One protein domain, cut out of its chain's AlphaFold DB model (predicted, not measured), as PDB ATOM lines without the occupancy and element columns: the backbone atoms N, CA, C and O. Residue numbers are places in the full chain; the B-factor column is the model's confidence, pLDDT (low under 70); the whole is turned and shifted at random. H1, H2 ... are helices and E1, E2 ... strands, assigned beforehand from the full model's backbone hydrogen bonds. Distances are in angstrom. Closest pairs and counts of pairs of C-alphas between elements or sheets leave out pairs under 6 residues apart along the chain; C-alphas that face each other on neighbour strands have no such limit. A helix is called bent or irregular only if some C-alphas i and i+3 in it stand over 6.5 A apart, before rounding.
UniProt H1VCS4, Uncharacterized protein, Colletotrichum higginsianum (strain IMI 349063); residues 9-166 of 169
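What this domain is: This is residues 9 to 166 of the 169 residues of an uncharacterized protein of Colletotrichum higginsianum (strain IMI 349063) (UniProt H1VCS4). A small, strongly twisted sheet of three strands, E1, E2 and E3, sits in the middle, with H2 across it and H1 packed over E1; next to it, E5 and E4 form a small two-strand hairpin with H3 beside it. Long loops run round these parts, and residues 124 to 129, after H3, stick out. The printed part has 158 residues, with three named helices and five named strands in the order H1 H2 E1 E2 E3 H3 E4 E5; the sheets, E1 - E2 - E3 and E4 - E5, are antiparallel. The class is mixed, helices and strands, with under half of the residues in named elements; the whole is compact, with a radius of gyration of the C-alphas of 15.6 A and spans of 46 by 38 by 34 A.

Where its parts are: Find C-alpha 9 at (-55.043, 36.381, 16.796); from there H1, residues 9 to 24, runs 20.6 A. It is irregular, with C-alphas 19 and 22 7.5 A apart, and has a kink of 34 degrees near residue 18. Next come H2, residues 48 to 61, 19.9 A; E1, residues 66 to 71, 16.2 A; and E2, residues 75 to 82, 20.4 A, which bends by 55 degrees at residue 79. E3 is residues 102 to 105, and H3, residues 110 to 123, starts at C-alpha 110 (-38.215, 39.552, 23.146) and runs 21.1 A. E4 is residues 135 to 137, and E5, residues 163 to 165, ends at C-alpha 165 (-41.281, 44.143, 14.832).

How they stand to each other: Begin with E1, E2 and E3, a meander, each strand the antiparallel neighbour of the one before: N 68 and O 80 are 2.8 A apart, N 76 and O 104 2.9 A. H1 and H2 are on one face of this sheet, making two layers. H2 lies over E1 and E2, across the strands at 69 degrees to E2 on the local plane; its closest C-alphas to E2 are those of Gln 55 and Ala 82, 4.9 A. H1 lies only just over E1, with 3 C-alphas falling on it; the closest are those of Val 17 and Leu 70, 6.5 A. In the hairpin E4 and E5, N 137 and O 163 are 2.8 A apart; C-alphas 114 of H3 and 135 of E4 are the closest, 6.2 A. H3 only grazes the larger sheet with residues 111 to 112. Every O i to N i+4 pair is within hydrogen-bond range in H2 and H3, and 10 of 12 in H1.

The domain as a whole: The C-alphas of Glu 40 and His 127, 47.2 A apart, are the farthest apart, and the printed part has no cut. The links H1 to H2, E2 to E3, H3 to E4 and E4 to E5 are long. Look for pLDDT under 70 at 43 residues, among them 111 to 133 and 147 to 157.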
ATOM      1  N   SER A   9     -56.332  36.239  17.493       66.38
ATOM      2  CA  SER A   9     -55.043  36.381  16.796       66.38
ATOM      3  C   SER A   9     -54.148  35.171  17.059       66.38
ATOM      4  O   SER A   9     -53.780  34.456  16.137       66.38
ATOM      5  N   GLU A  10     -53.934  34.831  18.329       70.88
ATOM      6  CA  GLU A  10     -53.111  33.690  18.741       70.88
ATOM      7  C   GLU A  10     -53.580  32.359  18.119       70.88
ATOM      8  O   GLU A  10     -52.761  31.545  17.695       70.88
ATOM      9  N   LEU A  11     -54.896  32.143  17.999       72.56
ATOM     10  CA  LEU A  11     -55.443  30.962  17.316       72.56
ATOM     11  C   LEU A  11     -55.193  30.972  15.801       72.56
ATOM     12  O   LEU A  11     -54.971  29.913  15.213       72.56
ATOM     13  N   THR A  12     -55.249  32.142  15.166       72.38
ATOM     14  CA  THR A  12     -54.947  32.300  13.734       72.38
ATOM     15  C   THR A  12     -53.478  32.000  13.472       72.38
ATOM     16  O   THR A  12     -53.171  31.160  12.627       72.38
ATOM     17  N   ARG A  13     -52.586  32.572  14.283       73.19
ATOM     18  CA  ARG A  13     -51.145  32.361  14.191       73.19
ATOM     19  C   ARG A  13     -50.766  30.888  14.247       73.19
ATOM     20  O   ARG A  13     -50.006  30.397  13.421       73.19
ATOM     21  N   GLN A  14     -51.342  30.158  15.200       74.38
ATOM     22  CA  GLN A  14     -51.087  28.725  15.358       74.38
ATOM     23  C   GLN A  14     -51.560  27.906  14.161       74.38
ATOM     24  O   GLN A  14     -50.875  26.974  13.746       74.38
ATOM     25  N   ARG A  15     -52.714  28.258  13.588       75.88
ATOM     26  CA  ARG A  15     -53.237  27.588  12.392       75.88
ATOM     27  C   ARG A  15     -52.346  27.821  11.181       75.88
ATOM     28  O   ARG A  15     -52.065  26.861  10.470       75.88
ATOM     29  N   GLU A  16     -51.891  29.052  10.960       73.69
ATOM     30  CA  GLU A  16     -51.007  29.359   9.832       73.69
ATOM     31  C   GLU A  16     -49.650  28.668   9.985       73.69
ATOM     32  O   GLU A  16     -49.171  28.056   9.033       73.69
ATOM     33  N   VAL A  17     -49.076  28.639  11.194       74.81
ATOM     34  CA  VAL A  17     -47.856  27.857  11.429       74.81
ATOM     35  C   VAL A  17     -48.089  26.382  11.161       74.81
ATOM     36  O   VAL A  17     -47.315  25.795  10.419       74.81
ATOM     37  N   PHE A  18     -49.174  25.789  11.661       74.56
ATOM     38  CA  PHE A  18     -49.474  24.378  11.406       74.56
ATOM     39  C   PHE A  18     -49.656  24.072   9.909       74.56
ATOM     40  O   PHE A  18     -49.223  23.027   9.430       74.56
ATOM     41  N   LYS A  19     -50.254  24.997   9.152       75.31
ATOM     42  CA  LYS A  19     -50.488  24.863   7.708       75.31
ATOM     43  C   LYS A  19     -49.194  24.822   6.894       75.31
ATOM     44  O   LYS A  19     -49.130  24.090   5.910       75.31
ATOM     45  N   TYR A  20     -48.182  25.591   7.292       70.06
ATOM     46  CA  TYR A  20     -46.886  25.645   6.605       70.06
ATOM     47  C   TYR A  20     -45.771  24.886   7.341       70.06
ATOM     48  O   TYR A  20     -44.638  24.834   6.864       70.06
ATOM     49  N   ALA A  21     -46.092  24.260   8.479       68.75
ATOM     50  CA  ALA A  21     -45.127  23.624   9.367       68.75
ATOM     51  C   ALA A  21     -44.306  22.555   8.647       68.75
ATOM     52  O   ALA A  21     -43.084  22.531   8.746       68.75
ATOM     53  N   SER A  22     -44.974  21.693   7.882       67.19
ATOM     54  CA  SER A  22     -44.342  20.537   7.247       67.19
ATOM     55  C   SER A  22     -43.311  20.909   6.178       67.19
ATOM     56  O   SER A  22     -42.408  20.119   5.934       67.19
ATOM     57  N   SER A  23     -43.441  22.077   5.537       70.88
ATOM     58  CA  SER A  23     -42.524  22.524   4.480       70.88
ATOM     59  C   SER A  23     -41.499  23.551   4.952       70.88
ATOM     60  O   SER A  23     -40.400  23.585   4.414       70.88
ATOM     61  N   ILE A  24     -41.844  24.395   5.930       70.19
ATOM     62  CA  ILE A  24     -40.961  25.464   6.417       70.19
ATOM     63  C   ILE A  24     -40.133  25.009   7.625       70.19
ATOM     64  O   ILE A  24     -39.005  25.464   7.797       70.19
ATOM     65  N   LEU A  25     -40.665  24.115   8.463       75.06
ATOM     66  CA  LEU A  25     -40.017  23.708   9.714       75.06
ATOM     67  C   LEU A  25     -39.268  22.372   9.605       75.06
ATOM     68  O   LEU A  25     -38.662  21.955  10.586       75.06
ATOM     69  N   SER A  26     -39.293  21.692   8.451       70.56
ATOM     70  CA  SER A  26     -38.704  20.347   8.305       70.56
ATOM     71  C   SER A  26     -37.207  20.296   8.621       70.56
ATOM     72  O   SER A  26     -36.722  19.259   9.062       70.56
ATOM     73  N   ASN A  27     -36.502  21.412   8.419       74.44
ATOM     74  CA  ASN A  27     -35.057  21.545   8.617       74.44
ATOM     75  C   ASN A  27     -34.704  22.449   9.814       74.44
ATOM     76  O   ASN A  27     -33.590  22.962   9.874       74.44
ATOM     77  N   ILE A  28     -35.645  22.697  10.735       83.19
ATOM     78  CA  ILE A  28     -35.402  23.568  11.892       83.19
ATOM     79  C   ILE A  28     -34.909  22.775  13.098       83.19
ATOM     80  O   ILE A  28     -35.546  21.817  13.530       83.19
ATOM     81  N   ASP A  29     -33.811  23.246  13.685       84.00
ATOM     82  CA  ASP A  29     -33.233  22.699  14.904       84.00
ATOM     83  C   ASP A  29     -33.870  23.327  16.157       84.00
ATOM     84  O   ASP A  29     -33.746  24.530  16.420       84.00
ATOM     85  N   VAL A  30     -34.583  22.514  16.937       84.12
ATOM     86  CA  VAL A  30     -35.323  22.963  18.121       84.12
ATOM     87  C   VAL A  30     -34.429  22.895  19.354       84.12
ATOM     88  O   VAL A  30     -34.073  21.824  19.834       84.12
ATOM     89  N   HIS A  31     -34.121  24.057  19.914       81.19
ATOM     90  CA  HIS A  31     -33.384  24.197  21.160       81.19
ATOM     91  C   HIS A  31     -34.361  24.377  22.328       81.19
ATOM     92  O   HIS A  31     -35.025  25.402  22.436       81.19
ATOM     93  N   GLU A  32     -34.452  23.392  23.223       76.75
ATOM     94  CA  GLU A  32     -35.347  23.446  24.395       76.75
ATOM     95  C   GLU A  32     -34.731  24.192  25.593       76.75
ATOM     96  O   GLU A  32     -35.444  24.825  26.382       76.75
ATOM     97  N   ASP A  33     -33.400  24.164  25.702       71.31
ATOM     98  CA  ASP A  33     -32.655  24.643  26.875       71.31
ATOM     99  C   ASP A  33     -32.377  26.152  26.867       71.31
ATOM    100  O   ASP A  33     -31.846  26.703  27.831       71.31
ATOM    101  N   GLY A  34     -32.740  26.864  25.799       66.38
ATOM    102  CA  GLY A  34     -32.401  28.276  25.669       66.38
ATOM    103  C   GLY A  34     -32.311  28.746  24.231       66.38
ATOM    104  O   GLY A  34     -32.759  28.069  23.311       66.38
ATOM    105  N   ILE A  35     -31.744  29.935  24.046       66.50
ATOM    106  CA  ILE A  35     -31.404  30.418  22.709       66.50
ATOM    107  C   ILE A  35     -30.033  29.853  22.306       66.50
ATOM    108  O   ILE A  35     -29.116  29.878  23.131       66.50
ATOM    109  N   PRO A  36     -29.885  29.347  21.067       64.31
ATOM    110  CA  PRO A  36     -28.618  28.835  20.559       64.31
ATOM    111  C   PRO A  36     -27.495  29.871  20.661       64.31
ATOM    112  O   PRO A  36     -27.699  31.050  20.369       64.31
ATOM    113  N   GLN A  37     -26.290  29.425  21.021       59.53
ATOM    114  CA  GLN A  37     -25.104  30.283  21.002       59.53
ATOM    115  C   GLN A  37     -24.754  30.672  19.556       59.53
ATOM    116  O   GLN A  37     -24.895  29.873  18.629       59.53
ATOM    117  N   THR A  38     -24.330  31.920  19.362       62.62
ATOM    118  CA  THR A  38     -24.140  32.599  18.066       62.62
ATOM    119  C   THR A  38     -22.824  32.279  17.354       62.62
ATOM    120  O   THR A  38     -22.537  32.893  16.334       62.62
ATOM    121  N   ASN A  39     -22.017  31.352  17.877       63.22
ATOM    122  CA  ASN A  39     -20.621  31.195  17.453       63.22
ATOM    123  C   ASN A  39     -20.415  30.238  16.270       63.22
ATOM    124  O   ASN A  39     -19.321  30.202  15.714       63.22
ATOM    125  N   GLU A  40     -21.442  29.482  15.878       71.81
ATOM    126  CA  GLU A  40     -21.351  28.540  14.763       71.81
ATOM    127  C   GLU A  40     -21.941  29.143  13.480       71.81
ATOM    128  O   GLU A  40     -23.030  29.730  13.532       71.81
ATOM    129  N   PRO A  41     -21.268  28.990  12.320       77.94
ATOM    130  CA  PRO A  41     -21.827  29.374  11.030       77.94
ATOM    131  C   PRO A  41     -23.171  28.691  10.789       77.94
ATOM    132  O   PRO A  41     -23.328  27.500  11.061       77.94
ATOM    133  N   ARG A  42     -24.130  29.426  10.222       83.19
ATOM    134  CA  ARG A  42     -25.451  28.880   9.885       83.19
ATOM    135  C   ARG A  42     -25.747  29.036   8.418       83.19
ATOM    136  O   ARG A  42     -25.293  29.974   7.768       83.19
ATOM    137  N   THR A  43     -26.559  28.133   7.898       84.94
ATOM    138  CA  THR A  43     -27.018  28.200   6.519       84.94
ATOM    139  C   THR A  43     -28.267  29.066   6.397       84.94
ATOM    140  O   THR A  43     -29.174  29.024   7.233       84.94
ATOM    141  N   ALA A  44     -28.292  29.887   5.347       83.62
ATOM    142  CA  ALA A  44     -29.465  30.674   4.992       83.62
ATOM    143  C   ALA A  44     -30.659  29.763   4.661       83.62
ATOM    144  O   ALA A  44     -30.483  28.606   4.286       83.62
ATOM    145  N   SER A  45     -31.876  30.299   4.770       84.62
ATOM    146  CA  SER A  45     -33.101  29.549   4.475       84.62
ATOM    147  C   SER A  45     -33.052  28.905   3.087       84.62
ATOM    148  O   SER A  45     -32.688  29.565   2.108       84.62
ATOM    149  N   ASP A  46     -33.518  27.657   2.985       84.56
ATOM    150  CA  ASP A  46     -33.733  26.978   1.700       84.56
ATOM    151  C   ASP A  46     -34.757  27.731   0.829       84.56
ATOM    152  O   ASP A  46     -34.770  27.613  -0.397       84.56
ATOM    153  N   ASN A  47     -35.599  28.564   1.451       87.31
ATOM    154  CA  ASN A  47     -36.481  29.479   0.749       87.31
ATOM    155  C   ASN A  47     -35.786  30.827   0.505       87.31
ATOM    156  O   ASN A  47     -35.915  31.779   1.280       87.31
ATOM    157  N   THR A  48     -35.095  30.932  -0.631       89.69
ATOM    158  CA  THR A  48     -34.389  32.156  -1.041       89.69
ATOM    159  C   THR A  48     -35.301  33.385  -1.120       89.69
ATOM    160  O   THR A  48     -34.831  34.494  -0.879       89.69
ATOM    161  N   ALA A  49     -36.604  33.222  -1.392       91.62
ATOM    162  CA  ALA A  49     -37.534  34.351  -1.400       91.62
ATOM    163  C   ALA A  49     -37.710  34.948   0.006       91.62
ATOM    164  O   ALA A  49     -37.679  36.168   0.153       91.62
ATOM    165  N   LEU A  50     -37.823  34.114   1.047       91.19
ATOM    166  CA  LEU A  50     -37.887  34.590   2.435       91.19
ATOM    167  C   LEU A  50     -36.582  35.276   2.857       91.19
ATOM    168  O   LEU A  50     -36.628  36.334   3.485       91.19
ATOM    169  N   THR A  51     -35.428  34.732   2.457       92.38
ATOM    170  CA  THR A  51     -34.121  35.370   2.690       92.38
ATOM    171  C   THR A  51     -34.023  36.728   1.985       92.38
ATOM    172  O   THR A  51     -33.596  37.707   2.594       92.38
ATOM    173  N   ALA A  52     -34.483  36.827   0.734       94.19
ATOM    174  CA  ALA A  52     -34.501  38.078  -0.024       94.19
ATOM    175  C   ALA A  52     -35.432  39.127   0.607       94.19
ATOM    176  O   ALA A  52     -35.066  40.299   0.690       94.19
ATOM    177  N   PHE A  53     -36.605  38.720   1.104       94.69
ATOM    178  CA  PHE A  53     -37.496  39.616   1.846       94.69
ATOM    179  C   PHE A  53     -36.860  40.109   3.145       94.69
ATOM    180  O   PHE A  53     -36.902  41.308   3.423       94.69
ATOM    181  N   ALA A  54     -36.230  39.219   3.917       94.31
ATOM    182  CA  ALA A  54     -35.503  39.613   5.118       94.31
ATOM    183  C   ALA A  54     -34.404  40.634   4.776       94.31
ATOM    184  O   ALA A  54     -34.321  41.686   5.411       94.31
ATOM    185  N   GLN A  55     -33.624  40.388   3.722       95.69
ATOM    186  CA  GLN A  55     -32.571  41.302   3.284       95.69
ATOM    187  C   GLN A  55     -33.133  42.657   2.853       95.69
ATOM    188  O   GLN A  55     -32.619  43.691   3.275       95.69
ATOM    189  N   LEU A  56     -34.210  42.668   2.064       96.38
ATOM    190  CA  LEU A  56     -34.878  43.897   1.649       96.38
ATOM    191  C   LEU A  56     -35.317  44.724   2.862       96.38
ATOM    192  O   LEU A  56     -35.088  45.931   2.886       96.38
ATOM    193  N   CYS A  57     -35.895  44.085   3.883       94.81
ATOM    194  CA  CYS A  57     -36.265  44.754   5.130       94.81
ATOM    195  C   CYS A  57     -35.046  45.354   5.844       94.81
ATOM    196  O   CYS A  57     -35.120  46.500   6.285       94.81
ATOM    197  N   ALA A  58     -33.927  44.627   5.927       94.69
ATOM    198  CA  ALA A  58     -32.697  45.150   6.528       94.69
ATOM    199  C   ALA A  58     -32.182  46.386   5.770       94.69
ATOM    200  O   ALA A  58     -31.897  47.419   6.372       94.69
ATOM    201  N   CYS A  59     -32.160  46.322   4.435       95.38
ATOM    202  CA  CYS A  59     -31.756  47.438   3.580       95.38
ATOM    203  C   CYS A  59     -32.675  48.660   3.730       95.38
ATOM    204  O   CYS A  59     -32.189  49.775   3.895       95.38
ATOM    205  N   GLN A  60     -33.997  48.464   3.696       95.81
ATOM    206  CA  GLN A  60     -34.972  49.562   3.726       95.81
ATOM    207  C   GLN A  60     -35.075  50.246   5.091       95.81
ATOM    208  O   GLN A  60     -35.420  51.421   5.172       95.81
ATOM    209  N   THR A  61     -34.788  49.518   6.170       92.50
ATOM    210  CA  THR A  61     -34.828  50.062   7.535       92.50
ATOM    211  C   THR A  61     -33.463  50.541   8.029       92.50
ATOM    212  O   THR A  61     -33.387  51.168   9.083       92.50
ATOM    213  N   GLY A  62     -32.389  50.266   7.281       93.12
ATOM    214  CA  GLY A  62     -31.018  50.575   7.685       93.12
ATOM    215  C   GLY A  62     -30.535  49.758   8.888       93.12
ATOM    216  O   GLY A  62     -29.590  50.167   9.562       93.12
ATOM    217  N   THR A  63     -31.181  48.629   9.197       92.31
ATOM    218  CA  THR A  63     -30.750  47.748  10.285       92.31
ATOM    219  C   THR A  63     -29.597  46.854   9.836       92.31
ATOM    220  O   THR A  63     -29.445  46.520   8.662       92.31
ATOM    221  N   SER A  64     -28.777  46.411  10.792       91.75
ATOM    222  CA  SER A  64     -27.683  45.468  10.514       91.75
ATOM    223  C   SER A  64     -28.183  44.098  10.051       91.75
ATOM    224  O   SER A  64     -27.453  43.361   9.390       91.75
ATOM    225  N   ARG A  65     -29.427  43.756  10.403       92.06
ATOM    226  CA  ARG A  65     -30.087  42.507  10.039       92.06
ATOM    227  C   ARG A  65     -31.599  42.592  10.175       92.06
ATOM    228  O   ARG A  65     -32.135  43.482  10.836       92.06
ATOM    229  N   SER A  66     -32.266  41.609   9.593       93.44
ATOM    230  CA  SER A  66     -33.696  41.357   9.727       93.44
ATOM    231  C   SER A  66     -33.948  39.853   9.671       93.44
ATOM    232  O   SER A  66     -33.166  39.105   9.080       93.44
ATOM    233  N   PHE A  67     -35.029  39.397  10.293       91.62
ATOM    234  CA  PHE A  67     -35.422  37.995  10.287       91.62
ATOM    235  C   PHE A  67     -36.939  37.840  10.291       91.62
ATOM    236  O   PHE A  67     -37.674  38.693  10.786       91.62
ATOM    237  N   ILE A  68     -37.391  36.716   9.747       91.31
ATOM    238  CA  ILE A  68     -38.789  36.305   9.704       91.31
ATOM    239  C   ILE A  68     -38.952  35.180  10.717       91.31
ATOM    240  O   ILE A  68     -38.194  34.206  10.715       91.31
ATOM    241  N   SER A  69     -39.921  35.326  11.617       88.00
ATOM    242  CA  SER A  69     -40.176  34.345  12.667       88.00
ATOM    243  C   SER A  69     -41.620  33.889  12.665       88.00
ATOM    244  O   SER A  69     -42.539  34.700  12.739       88.00
ATOM    245  N   LEU A  70     -41.798  32.574  12.657       86.38
ATOM    246  CA  LEU A  70     -43.064  31.936  12.961       86.38
ATOM    247  C   LEU A  70     -43.115  31.634  14.454       86.38
ATOM    248  O   LEU A  70     -42.091  31.473  15.113       86.38
ATOM    249  N   PHE A  71     -44.312  31.565  15.006       82.12
ATOM    250  CA  PHE A  71     -44.501  31.293  16.422       82.12
ATOM    251  C   PHE A  71     -45.529  30.177  16.544       82.12
ATOM    252  O   PHE A  71     -46.468  30.120  15.754       82.12
ATOM    253  N   ASP A  72     -45.464  29.376  17.595       80.12
ATOM    254  CA  ASP A  72     -46.585  28.539  18.024       80.12
ATOM    255  C   ASP A  72     -46.921  28.843  19.497       80.12
ATOM    256  O   ASP A  72     -46.794  29.994  19.935       80.12
ATOM    257  N   GLU A  73     -47.433  27.867  20.243       79.56
ATOM    258  CA  GLU A  73     -47.663  28.010  21.679       79.56
ATOM    259  C   GLU A  73     -46.359  28.074  22.492       79.56
ATOM    260  O   GLU A  73     -46.315  28.766  23.507       79.56
ATOM    261  N   LYS A  74     -45.309  27.370  22.064       82.06
ATOM    262  CA  LYS A  74     -44.125  27.070  22.877       82.06
ATOM    263  C   LYS A  74     -42.839  27.682  22.335       82.06
ATOM    264  O   LYS A  74     -41.976  28.055  23.129       82.06
ATOM    265  N   HIS A  75     -42.723  27.842  21.025       85.31
ATOM    266  CA  HIS A  75     -41.491  28.151  20.317       85.31
ATOM    267  C   HIS A  75     -41.647  29.338  19.364       85.31
ATOM    268  O   HIS A  75     -42.718  29.643  18.832       85.31
ATOM    269  N   GLN A  76     -40.525  30.018  19.159       86.44
ATOM    270  CA  GLN A  76     -40.279  30.917  18.042       86.44
ATOM    271  C   GLN A  76     -39.370  30.185  17.054       86.44
ATOM    272  O   GLN A  76     -38.317  29.709  17.458       86.44
ATOM    273  N   TYR A  77     -39.752  30.139  15.783       87.75
ATOM    274  CA  TYR A  77     -39.027  29.500  14.687       87.75
ATOM    275  C   TYR A  77     -38.481  30.582  13.757       87.75
ATOM    276  O   TYR A  77     -39.270  31.307  13.150       87.75
ATOM    277  N   VAL A  78     -37.161  30.710  13.623       89.31
ATOM    278  CA  VAL A  78     -36.557  31.689  12.706       89.31
ATOM    279  C   VAL A  78     -36.345  31.046  11.341       89.31
ATOM    280  O   VAL A  78     -35.383  30.318  11.106       89.31
ATOM    281  N   VAL A  79     -37.282  31.321  10.437       90.44
ATOM    282  CA  VAL A  79     -37.387  30.641   9.137       90.44
ATOM    283  C   VAL A  79     -36.533  31.292   8.054       90.44
ATOM    284  O   VAL A  79     -36.221  30.658   7.049       90.44
ATOM    285  N   ALA A  80     -36.163  32.556   8.251       91.38
ATOM    286  CA  ALA A  80     -35.218  33.278   7.416       91.38
ATOM    287  C   ALA A  80     -34.577  34.415   8.207       91.38
ATOM    288  O   ALA A  80     -35.218  35.044   9.048       91.38
ATOM    289  N   GLU A  81     -33.326  34.708   7.890       91.81
ATOM    290  CA  GLU A  81     -32.562  35.818   8.439       91.81
ATOM    291  C   GLU A  81     -31.620  36.333   7.358       91.81
ATOM    292  O   GLU A  81     -31.105  35.551   6.558       91.81
ATOM    293  N   ALA A  82     -31.397  37.644   7.330       93.44
ATOM    294  CA  ALA A  82     -30.429  38.234   6.429       93.44
ATOM    295  C   ALA A  82     -29.813  39.523   6.967       93.44
ATOM    296  O   ALA A  82     -30.434  40.281   7.716       93.44
ATOM    297  N   THR A  83     -28.591  39.778   6.510       93.25
ATOM    298  CA  THR A  83     -27.910  41.071   6.586       93.25
ATOM    299  C   THR A  83     -28.012  41.783   5.228       93.25
ATOM    300  O   THR A  83     -28.257  41.125   4.205       93.25
ATOM    301  N   PRO A  84     -27.794  43.111   5.160       94.31
ATOM    302  CA  PRO A  84     -27.828  43.856   3.899       94.31
ATOM    303  C   PRO A  84     -26.900  43.311   2.802       94.31
ATOM    304  O   PRO A  84     -27.187  43.479   1.622       94.31
ATOM    305  N   SER A  85     -25.805  42.645   3.178       91.94
ATOM    306  CA  SER A  85     -24.798  42.095   2.262       91.94
ATOM    307  C   SER A  85     -24.825  40.570   2.134       91.94
ATOM    308  O   SER A  85     -23.940  40.011   1.487       91.94
ATOM    309  N   LEU A  86     -25.795  39.880   2.749       90.44
ATOM    310  CA  LEU A  86     -25.886  38.421   2.683       90.44
ATOM    311  C   LEU A  86     -26.043  37.945   1.221       90.44
ATOM    312  O   LEU A  86     -26.985  38.361   0.543       90.44
ATOM    313  N   PRO A  87     -25.182  37.051   0.712       87.88
ATOM    314  CA  PRO A  87     -25.402  36.432  -0.589       87.88
ATOM    315  C   PRO A  87     -26.716  35.640  -0.607       87.88
ATOM    316  O   PRO A  87     -26.950  34.794   0.251       87.88
ATOM    317  N   LEU A  88     -27.564  35.867  -1.612       86.25
ATOM    318  CA  LEU A  88     -28.827  35.137  -1.791       86.25
ATOM    319  C   LEU A  88     -28.601  33.786  -2.483       86.25
ATOM    320  O   LEU A  88     -29.186  33.499  -3.527       86.25
ATOM    321  N   VAL A  89     -27.715  32.969  -1.918       82.00
ATOM    322  CA  VAL A  89     -27.409  31.627  -2.416       82.00
ATOM    323  C   VAL A  89     -27.865  30.613  -1.366       82.00
ATOM    324  O   VAL A  89     -27.429  30.706  -0.218       82.00
ATOM    325  N   PRO A  90     -28.755  29.666  -1.711       72.75
ATOM    326  CA  PRO A  90     -29.227  28.672  -0.756       72.75
ATOM    327  C   PRO A  90     -28.094  27.732  -0.331       72.75
ATOM    328  O   PRO A  90     -27.126  27.523  -1.064       72.75
ATOM    329  N   SER A  91     -28.245  27.138   0.854       71.69
ATOM    330  CA  SER A  91     -27.387  26.050   1.345       71.69
ATOM    331  C   SER A  91     -25.902  26.401   1.567       71.69
ATOM    332  O   SER A  91     -25.078  25.499   1.719       71.69
ATOM    333  N   ILE A  92     -25.545  27.689   1.627       75.88
ATOM    334  CA  ILE A  92     -24.201  28.153   2.003       75.88
ATOM    335  C   ILE A  92     -24.184  28.554   3.480       75.88
ATOM    336  O   ILE A  92     -25.112  29.192   3.973       75.88
ATOM    337  N   MET A  93     -23.116  28.168   4.183       80.25
ATOM    338  CA  MET A  93     -22.867  28.572   5.565       80.25
ATOM    339  C   MET A  93     -22.368  30.013   5.629       80.25
ATOM    340  O   MET A  93     -21.427  30.395   4.932       80.25
ATOM    341  N   HIS A  94     -22.970  30.793   6.516       80.94
ATOM    342  CA  HIS A  94     -22.657  32.187   6.770       80.94
ATOM    343  C   HIS A  94     -22.393  32.380   8.266       80.94
ATOM    344  O   HIS A  94     -23.214  32.010   9.104       80.94
ATOM    345  N   GLY A  95     -21.255  32.990   8.605       79.38
ATOM    346  CA  GLY A  95     -20.918  33.339   9.993       79.38
ATOM    347  C   GLY A  95     -21.778  34.473  10.565       79.38
ATOM    348  O   GLY A  95     -21.830  34.662  11.773       79.38
ATOM    349  N   ASP A  96     -22.485  35.205   9.705       80.81
ATOM    350  CA  ASP A  96     -23.208  36.418  10.092       80.81
ATOM    351  C   ASP A  96     -24.664  36.155  10.520       80.81
ATOM    352  O   ASP A  96     -25.385  37.105  10.837       80.81
ATOM    353  N   LEU A  97     -25.129  34.901  10.500       86.25
ATOM    354  CA  LEU A  97     -26.508  34.517  10.823       86.25
ATOM    355  C   LEU A  97     -26.621  34.031  12.271       86.25
ATOM    356  O   LEU A  97     -25.952  33.090  12.689       86.25
ATOM    357  N   TRP A  98     -27.503  34.654  13.048       84.81
ATOM    358  CA  TRP A  98     -27.627  34.379  14.477       84.81
ATOM    359  C   TRP A  98     -28.610  33.268  14.803       84.81
ATOM    360  O   TRP A  98     -28.388  32.552  15.778       84.81
ATOM    361  N   PHE A  99     -29.670  33.122  14.013       84.25
ATOM    362  CA  PHE A  99     -30.836  32.320  14.372       84.25
ATOM    363  C   PHE A  99     -31.433  31.510  13.225       84.25
ATOM    364  O   PHE A  99     -32.242  30.626  13.495       84.25
ATOM    365  N   CYS A 100     -31.089  31.815  11.971       88.38
ATOM    366  CA  CYS A 100     -31.639  31.120  10.806       88.38
ATOM    367  C   CYS A 100     -31.613  29.593  10.983       88.38
ATOM    368  O   CYS A 100     -30.559  29.023  11.262       88.38
ATOM    369  N   GLY A 101     -32.771  28.947  10.826       86.75
ATOM    370  CA  GLY A 101     -32.903  27.494  10.940       86.75
ATOM    371  C   GLY A 101     -33.036  26.968  12.370       86.75
ATOM    372  O   GLY A 101     -33.020  25.759  12.557       86.75
ATOM    373  N   HIS A 102     -33.180  27.830  13.379       87.19
ATOM    374  CA  HIS A 102     -33.368  27.408  14.768       87.19
ATOM    375  C   HIS A 102     -34.752  27.776  15.301       87.19
ATOM    376  O   HIS A 102     -35.365  28.779  14.913       87.19
ATOM    377  N   ALA A 103     -35.215  26.974  16.255       87.62
ATOM    378  CA  ALA A 103     -36.334  27.299  17.118       87.62
ATOM    379  C   ALA A 103     -35.904  27.319  18.581       87.62
ATOM    380  O   ALA A 103     -35.074  26.520  18.999       87.62
ATOM    381  N   PHE A 104     -36.479  28.222  19.366       85.00
ATOM    382  CA  PHE A 104     -36.188  28.347  20.795       85.00
ATOM    383  C   PHE A 104     -37.452  28.714  21.576       85.00
ATOM    384  O   PHE A 104     -38.433  29.171  20.975       85.00
ATOM    385  N   PRO A 105     -37.475  28.538  22.911       85.00
ATOM    386  CA  PRO A 105     -38.690  28.730  23.680       85.00
ATOM    387  C   PRO A 105     -39.144  30.185  23.610       85.00
ATOM    388  O   PRO A 105     -38.379  31.104  23.911       85.00
ATOM    389  N   ARG A 106     -40.416  30.396  23.266       80.81
ATOM    390  CA  ARG A 106     -41.031  31.718  23.073       80.81
ATOM    391  C   ARG A 106     -40.818  32.634  24.281       80.81
ATOM    392  O   ARG A 106     -40.478  33.800  24.100       80.81
ATOM    393  N   ARG A 107     -40.900  32.069  25.490       75.88
ATOM    394  CA  ARG A 107     -40.646  32.747  26.777       75.88
ATOM    395  C   ARG A 107     -39.280  33.421  26.900       75.88
ATOM    396  O   ARG A 107     -39.120  34.346  27.694       75.88
ATOM    397  N   ASN A 108     -38.296  32.959  26.132       72.94
ATOM    398  CA  ASN A 108     -36.943  33.489  26.178       72.94
ATOM    399  C   ASN A 108     -36.715  34.588  25.119       72.94
ATOM    400  O   ASN A 108     -35.726  35.315  25.194       72.94
ATOM    401  N   GLY A 109     -37.624  34.739  24.149       70.00
ATOM    402  CA  GLY A 109     -37.542  35.753  23.100       70.00
ATOM    403  C   GLY A 109     -38.193  37.084  23.496       70.00
ATOM    404  O   GLY A 109     -39.261  37.128  24.106       70.00
ATOM    405  N   ILE A 110     -37.605  38.201  23.054       71.75
ATOM    406  CA  ILE A 110     -38.215  39.552  23.146       71.75
ATOM    407  C   ILE A 110     -39.575  39.585  22.444       71.75
ATOM    408  O   ILE A 110     -40.512  40.261  22.877       71.75
ATOM    409  N   CYS A 111     -39.679  38.798  21.376       66.38
ATOM    410  CA  CYS A 111     -40.845  38.661  20.534       66.38
ATOM    411  C   CYS A 111     -42.129  38.354  21.325       66.38
ATOM    412  O   CYS A 111     -43.189  38.877  20.987       66.38
ATOM    413  N   GLU A 112     -42.080  37.563  22.397       69.38
ATOM    414  CA  GLU A 112     -43.290  37.249  23.162       69.38
ATOM    415  C   GLU A 112     -43.918  38.494  23.804       69.38
ATOM    416  O   GLU A 112     -45.114  38.736  23.632       69.38
ATOM    417  N   HIS A 113     -43.105  39.327  24.462       67.00
ATOM    418  CA  HIS A 113     -43.569  40.568  25.098       67.00
ATOM    419  C   HIS A 113     -44.180  41.523  24.074       67.00
ATOM    420  O   HIS A 113     -45.222  42.121  24.324       67.00
ATOM    421  N   THR A 114     -43.570  41.625  22.891       66.31
ATOM    422  CA  THR A 114     -44.088  42.479  21.809       66.31
ATOM    423  C   THR A 114     -45.412  41.978  21.225       66.31
ATOM    424  O   THR A 114     -46.251  42.783  20.837       66.31
ATOM    425  N   LEU A 115     -45.630  40.659  21.204       66.75
ATOM    426  CA  LEU A 115     -46.856  40.057  20.682       66.75
ATOM    427  C   LEU A 115     -48.044  40.293  21.630       66.75
ATOM    428  O   LEU A 115     -49.125  40.648  21.175       66.75
ATOM    429  N   PHE A 116     -47.826  40.196  22.946       66.38
ATOM    430  CA  PHE A 116     -48.865  40.506  23.933       66.38
ATOM    431  C   PHE A 116     -49.308  41.973  23.897       66.38
ATOM    432  O   PHE A 116     -50.497  42.262  24.018       66.38
ATOM    433  N   GLU A 117     -48.371  42.908  23.731       64.81
ATOM    434  CA  GLU A 117     -48.703  44.335  23.625       64.81
ATOM    435  C   GLU A 117     -49.492  44.640  22.343       64.81
ATOM    436  O   GLU A 117     -50.457  45.402  22.370       64.81
ATOM    437  N   ALA A 118     -49.152  43.980  21.237       62.84
ATOM    438  CA  ALA A 118     -49.885  44.079  19.982       62.84
ATOM    439  C   ALA A 118     -51.334  43.568  20.070       62.84
ATOM    440  O   ALA A 118     -52.249  44.214  19.552       62.84
ATOM    441  N   ASP A 119     -51.556  42.441  20.751       64.94
ATOM    442  CA  ASP A 119     -52.898  41.886  20.955       64.94
ATOM    443  C   ASP A 119     -53.778  42.819  21.804       64.94
ATOM    444  O   ASP A 119     -54.942  43.043  21.468       64.94
ATOM    445  N   LYS A 120     -53.213  43.454  22.844       63.16
ATOM    446  CA  LYS A 120     -53.931  44.458  23.651       63.16
ATOM    447  C   LYS A 120     -54.381  45.663  22.827       63.16
ATOM    448  O   LYS A 120     -55.471  46.179  23.055       63.16
ATOM    449  N   VAL A 121     -53.553  46.122  21.884       61.00
ATOM    450  CA  VAL A 121     -53.898  47.246  20.998       61.00
ATOM    451  C   VAL A 121     -55.039  46.861  20.048       61.00
ATOM    452  O   VAL A 121     -55.950  47.664  19.845       61.00
ATOM    453  N   ARG A 122     -55.042  45.631  19.514       60.16
ATOM    454  CA  ARG A 122     -56.099  45.130  18.610       60.16
ATOM    455  C   ARG A 122     -57.447  44.921  19.308       60.16
ATOM    456  O   ARG A 122     -58.476  45.238  18.715       60.16
ATOM    457  N   ASP A 123     -57.455  44.426  20.543       58.69
ATOM    458  CA  ASP A 123     -58.698  44.133  21.276       58.69
ATOM    459  C   ASP A 123     -59.407  45.394  21.816       58.69
ATOM    460  O   ASP A 123     -60.583  45.332  22.174       58.69
ATOM    461  N   ASN A 124     -58.753  46.563  21.815       56.84
ATOM    462  CA  ASN A 124     -59.298  47.800  22.395       56.84
ATOM    463  C   ASN A 124     -60.286  48.573  21.485       56.84
ATOM    464  O   ASN A 124     -60.598  49.736  21.740       56.84
ATOM    465  N   GLY A 125     -60.790  47.947  20.415       51.94
ATOM    466  CA  GLY A 125     -62.002  48.384  19.704       51.94
ATOM    467  C   GLY A 125     -61.929  49.693  18.904       51.94
ATOM    468  O   GLY A 125     -62.968  50.196  18.478       51.94
ATOM    469  N   SER A 126     -60.751  50.276  18.663       51.69
ATOM    470  CA  SER A 126     -60.659  51.500  17.856       51.69
ATOM    471  C   SER A 126     -60.936  51.210  16.373       51.69
ATOM    472  O   SER A 126     -60.125  50.574  15.707       51.69
ATOM    473  N   HIS A 127     -62.048  51.726  15.837       47.19
ATOM    474  CA  HIS A 127     -62.501  51.616  14.435       47.19
ATOM    475  C   HIS A 127     -61.617  52.328  13.384       47.19
ATOM    476  O   HIS A 127     -62.095  52.694  12.309       47.19
ATOM    477  N   LYS A 128     -60.333  52.559  13.665       47.44
ATOM    478  CA  LYS A 128     -59.382  53.009  12.641       47.44
ATOM    479  C   LYS A 128     -58.955  51.792  11.810       47.44
ATOM    480  O   LYS A 128     -58.926  50.694  12.371       47.44
ATOM    481  N   PRO A 129     -58.671  51.936  10.496       45.16
ATOM    482  CA  PRO A 129     -58.104  50.834   9.718       45.16
ATOM    483  C   PRO A 129     -56.931  50.271  10.513       45.16
ATOM    484  O   PRO A 129     -56.123  51.053  11.005       45.16
ATOM    485  N   ALA A 130     -56.939  48.955  10.732       52.47
ATOM    486  CA  ALA A 130     -56.045  48.265  11.651       52.47
ATOM    487  C   ALA A 130     -54.582  48.536  11.277       52.47
ATOM    488  O   ALA A 130     -53.989  47.795  10.494       52.47
ATOM    489  N   GLU A 131     -54.008  49.619  11.803       53.50
ATOM    490  CA  GLU A 131     -52.572  49.834  11.788       53.50
ATOM    491  C   GLU A 131     -51.985  48.624  12.505       53.50
ATOM    492  O   GLU A 131     -52.311  48.354  13.666       53.50
ATOM    493  N   LEU A 132     -51.201  47.827  11.772       57.66
ATOM    494  CA  LEU A 132     -50.484  46.712  12.366       57.66
ATOM    495  C   LEU A 132     -49.673  47.297  13.525       57.66
ATOM    496  O   LEU A 132     -48.919  48.244  13.289       57.66
ATOM    497  N   PRO A 133     -49.846  46.807  14.763       69.56
ATOM    498  CA  PRO A 133     -49.164  47.372  15.915       69.56
ATOM    499  C   PRO A 133     -47.662  47.140  15.753       69.56
ATOM    500  O   PRO A 133     -47.143  46.073  16.074       69.56
ATOM    501  N   VAL A 134     -46.963  48.134  15.202       77.50
ATOM    502  CA  VAL A 134     -45.510  48.108  15.086       77.50
ATOM    503  C   VAL A 134     -44.955  48.304  16.483       77.50
ATOM    504  O   VAL A 134     -45.189  49.330  17.124       77.50
ATOM    505  N   VAL A 135     -44.204  47.322  16.963       80.94
ATOM    506  CA  VAL A 135     -43.484  47.455  18.224       80.94
ATOM    507  C   VAL A 135     -42.085  47.942  17.912       80.94
ATOM    508  O   VAL A 135     -41.326  47.245  17.244       80.94
ATOM    509  N   VAL A 136     -41.751  49.134  18.399       86.88
ATOM    510  CA  VAL A 136     -40.424  49.741  18.252       86.88
ATOM    511  C   VAL A 136     -39.793  49.892  19.628       86.88
ATOM    512  O   VAL A 136     -40.385  50.475  20.537       86.88
ATOM    513  N   ILE A 137     -38.581  49.373  19.776       86.62
ATOM    514  CA  ILE A 137     -37.735  49.523  20.954       86.62
ATOM    515  C   ILE A 137     -36.449  50.221  20.498       86.62
ATOM    516  O   ILE A 137     -35.629  49.598  19.821       86.62
ATOM    517  N   PRO A 138     -36.267  51.511  20.832       88.25
ATOM    518  CA  PRO A 138     -35.113  52.276  20.367       88.25
ATOM    519  C   PRO A 138     -33.773  51.748  20.889       88.25
ATOM    520  O   PRO A 138     -32.790  51.747  20.152       88.25
ATOM    521  N   ASP A 139     -33.739  51.319  22.155       87.69
ATOM    522  CA  ASP A 139     -32.530  50.798  22.793       87.69
ATOM    523  C   ASP A 139     -32.845  49.732  23.862       87.69
ATOM    524  O   ASP A 139     -33.198  50.038  25.006       87.69
ATOM    525  N   LEU A 140     -32.675  48.463  23.485       83.62
ATOM    526  CA  LEU A 140     -32.841  47.268  24.311       83.62
ATOM    527  C   LEU A 140     -31.951  47.260  25.559       83.62
ATOM    528  O   LEU A 140     -32.338  46.678  26.571       83.62
ATOM    529  N   THR A 141     -30.794  47.926  25.523       81.88
ATOM    530  CA  THR A 141     -29.869  47.978  26.670       81.88
ATOM    531  C   THR A 141     -30.386  48.887  27.789       81.88
ATOM    532  O   THR A 141     -29.959  48.786  28.943       81.88
ATOM    533  N   THR A 142     -31.334  49.770  27.467       84.88
ATOM    534  CA  THR A 142     -31.929  50.727  28.410       84.88
ATOM    535  C   THR A 142     -33.369  50.389  28.786       84.88
ATOM    536  O   THR A 142     -33.831  50.809  29.847       84.88
ATOM    537  N   ASP A 143     -34.067  49.608  27.959       82.38
ATOM    538  CA  ASP A 143     -35.469  49.261  28.168       82.38
ATOM    539  C   ASP A 143     -35.640  48.356  29.395       82.38
ATOM    540  O   ASP A 143     -35.154  47.228  29.429       82.38
ATOM    541  N   THR A 144     -36.360  48.818  30.415       80.62
ATOM    542  CA  THR A 144     -36.512  48.101  31.693       80.62
ATOM    543  C   THR A 144     -37.183  46.733  31.561       80.62
ATOM    544  O   THR A 144     -37.005  45.887  32.436       80.62
ATOM    545  N   ARG A 145     -37.911  46.472  30.466       75.25
ATOM    546  CA  ARG A 145     -38.551  45.173  30.191       75.25
ATOM    547  C   ARG A 145     -37.546  44.105  29.755       75.25
ATOM    548  O   ARG A 145     -37.847  42.909  29.880       75.25
ATOM    549  N   PHE A 146     -36.398  44.541  29.230       73.56
ATOM    550  CA  PHE A 146     -35.415  43.711  28.531       73.56
ATOM    551  C   PHE A 146     -33.995  43.828  29.102       73.56
ATOM    552  O   PHE A 146     -33.272  42.841  29.103       73.56
ATOM    553  N   LYS A 147     -33.626  44.966  29.699       69.38
ATOM    554  CA  LYS A 147     -32.304  45.247  30.283       69.38
ATOM    555  C   LYS A 147     -31.846  44.216  31.321       69.38
ATOM    556  O   LYS A 147     -30.654  43.970  31.450       69.38
ATOM    557  N   SER A 148     -32.773  43.641  32.090       59.97
ATOM    558  CA  SER A 148     -32.473  42.643  33.130       59.97
ATOM    559  C   SER A 148     -32.631  41.196  32.667       59.97
ATOM    560  O   SER A 148     -32.392  40.272  33.440       59.97
ATOM    561  N   LYS A 149     -33.101  40.981  31.440       62.28
ATOM    562  CA  LYS A 149     -33.235  39.657  30.845       62.28
ATOM    563  C   LYS A 149     -32.030  39.457  29.936       62.28
ATOM    564  O   LYS A 149     -31.668  40.364  29.192       62.28
ATOM    565  N   ALA A 150     -31.463  38.254  29.936       54.62
ATOM    566  CA  ALA A 150     -30.634  37.792  28.828       54.62
ATOM    567  C   ALA A 150     -31.551  37.608  27.608       54.62
ATOM    568  O   ALA A 150     -31.933  36.503  27.234       54.62
ATOM    569  N   CYS A 151     -32.039  38.726  27.080       53.62
ATOM    570  CA  CYS A 151     -32.878  38.764  25.912       53.62
ATOM    571  C   CYS A 151     -31.990  38.389  24.749       53.62
ATOM    572  O   CYS A 151     -31.202  39.215  24.294       53.62
ATOM    573  N   ALA A 152     -32.085  37.153  24.288       58.06
ATOM    574  CA  ALA A 152     -31.267  36.740  23.174       58.06
ATOM    575  C   ALA A 152     -31.873  37.265  21.880       58.06
ATOM    576  O   ALA A 152     -32.639  36.611  21.175       58.06
ATOM    577  N   ILE A 153     -31.531  38.503  21.587       61.06
ATOM    578  CA  ILE A 153     -31.393  38.916  20.215       61.06
ATOM    579  C   ILE A 153     -29.893  39.096  20.064       61.06
ATOM    580  O   ILE A 153     -29.321  39.967  20.691       61.06
ATOM    581  N   GLY A 154     -29.259  38.232  19.295       63.44
ATOM    582  CA  GLY A 154     -27.889  38.395  18.866       63.44
ATOM    583  C   GLY A 154     -26.765  38.056  19.814       63.44
ATOM    584  O   GLY A 154     -26.915  37.364  20.817       63.44
ATOM    585  N   ASP A 155     -25.611  38.515  19.350       66.94
ATOM    586  CA  ASP A 155     -24.297  38.273  19.909       66.94
ATOM    587  C   ASP A 155     -24.201  38.852  21.335       66.94
ATOM    588  O   ASP A 155     -24.413  40.056  21.514       66.94
ATOM    589  N   PRO A 156     -23.882  38.032  22.356       65.12
ATOM    590  CA  PRO A 156     -23.661  38.504  23.721       65.12
ATOM    591  C   PRO A 156     -22.584  39.592  23.836       65.12
ATOM    592  O   PRO A 156     -22.694  40.460  24.701       65.12
ATOM    593  N   GLU A 157     -21.573  39.566  22.965       69.31
ATOM    594  CA  GLU A 157     -20.479  40.547  22.952       69.31
ATOM    595  C   GLU A 157     -20.910  41.876  22.313       69.31
ATOM    596  O   GLU A 157     -20.360  42.938  22.616       69.31
ATOM    597  N   GLN A 158     -21.922  41.842  21.441       72.25
ATOM    598  CA  GLN A 158     -22.464  43.008  20.743       72.25
ATOM    599  C   GLN A 158     -23.996  42.984  20.765       72.25
ATOM    600  O   GLN A 158     -24.637  42.731  19.736       72.25
ATOM    601  N   PRO A 159     -24.610  43.273  21.931       75.38
ATOM    602  CA  PRO A 159     -26.049  43.204  22.064       75.38
ATOM    603  C   PRO A 159     -26.718  44.234  21.141       75.38
ATOM    604  O   PRO A 159     -26.282  45.390  21.050       75.38
ATOM    605  N   PRO A 160     -27.806  43.857  20.458       79.88
ATOM    606  CA  PRO A 160     -28.556  44.761  19.613       79.88
ATOM    607  C   PRO A 160     -29.161  45.859  20.471       79.88
ATOM    608  O   PRO A 160     -29.658  45.631  21.571       79.88
ATOM    609  N   ARG A 161     -29.138  47.070  19.925       86.56
ATOM    610  CA  ARG A 161     -29.733  48.243  20.560       86.56
ATOM    611  C   ARG A 161     -31.144  48.448  20.040       86.56
ATOM    612  O   ARG A 161     -32.100  48.378  20.797       86.56
ATOM    613  N   PHE A 162     -31.289  48.617  18.734       89.06
ATOM    614  CA  PHE A 162     -32.588  48.833  18.114       89.06
ATOM    615  C   PHE A 162     -33.305  47.510  17.812       89.06
ATOM    616  O   PHE A 162     -32.699  46.579  17.279       89.06
ATOM    617  N   TYR A 163     -34.606  47.453  18.090       87.31
ATOM    618  CA  TYR A 163     -35.479  46.359  17.676       87.31
ATOM    619  C   TYR A 163     -36.825  46.899  17.211       87.31
ATOM    620  O   TYR A 163     -37.483  47.651  17.926       87.31
ATOM    621  N   ALA A 164     -37.257  46.481  16.028       87.88
ATOM    622  CA  ALA A 164     -38.593  46.749  15.530       87.88
ATOM    623  C   ALA A 164     -39.223  45.455  15.032       87.88
ATOM    624  O   ALA A 164     -38.552  44.615  14.432       87.88
ATOM    625  N   ARG A 165     -40.520  45.302  15.277       84.00
ATOM    626  CA  ARG A 165     -41.281  44.143  14.832       84.00
ATOM    627  C   ARG A 165     -42.671  44.543  14.383       84.00
ATOM    628  O   ARG A 165     -43.337  45.354  15.021       84.00
ATOM    629  N   ILE A 166     -43.121  43.857  13.342       82.56
ATOM    630  CA  ILE A 166     -44.515  43.800  12.936       82.56
ATOM    631  C   ILE A 166     -45.025  42.395  13.297       82.56
ATOM    632  O   ILE A 166     -44.420  41.405  12.882       82.56
TER     633      ILE A 166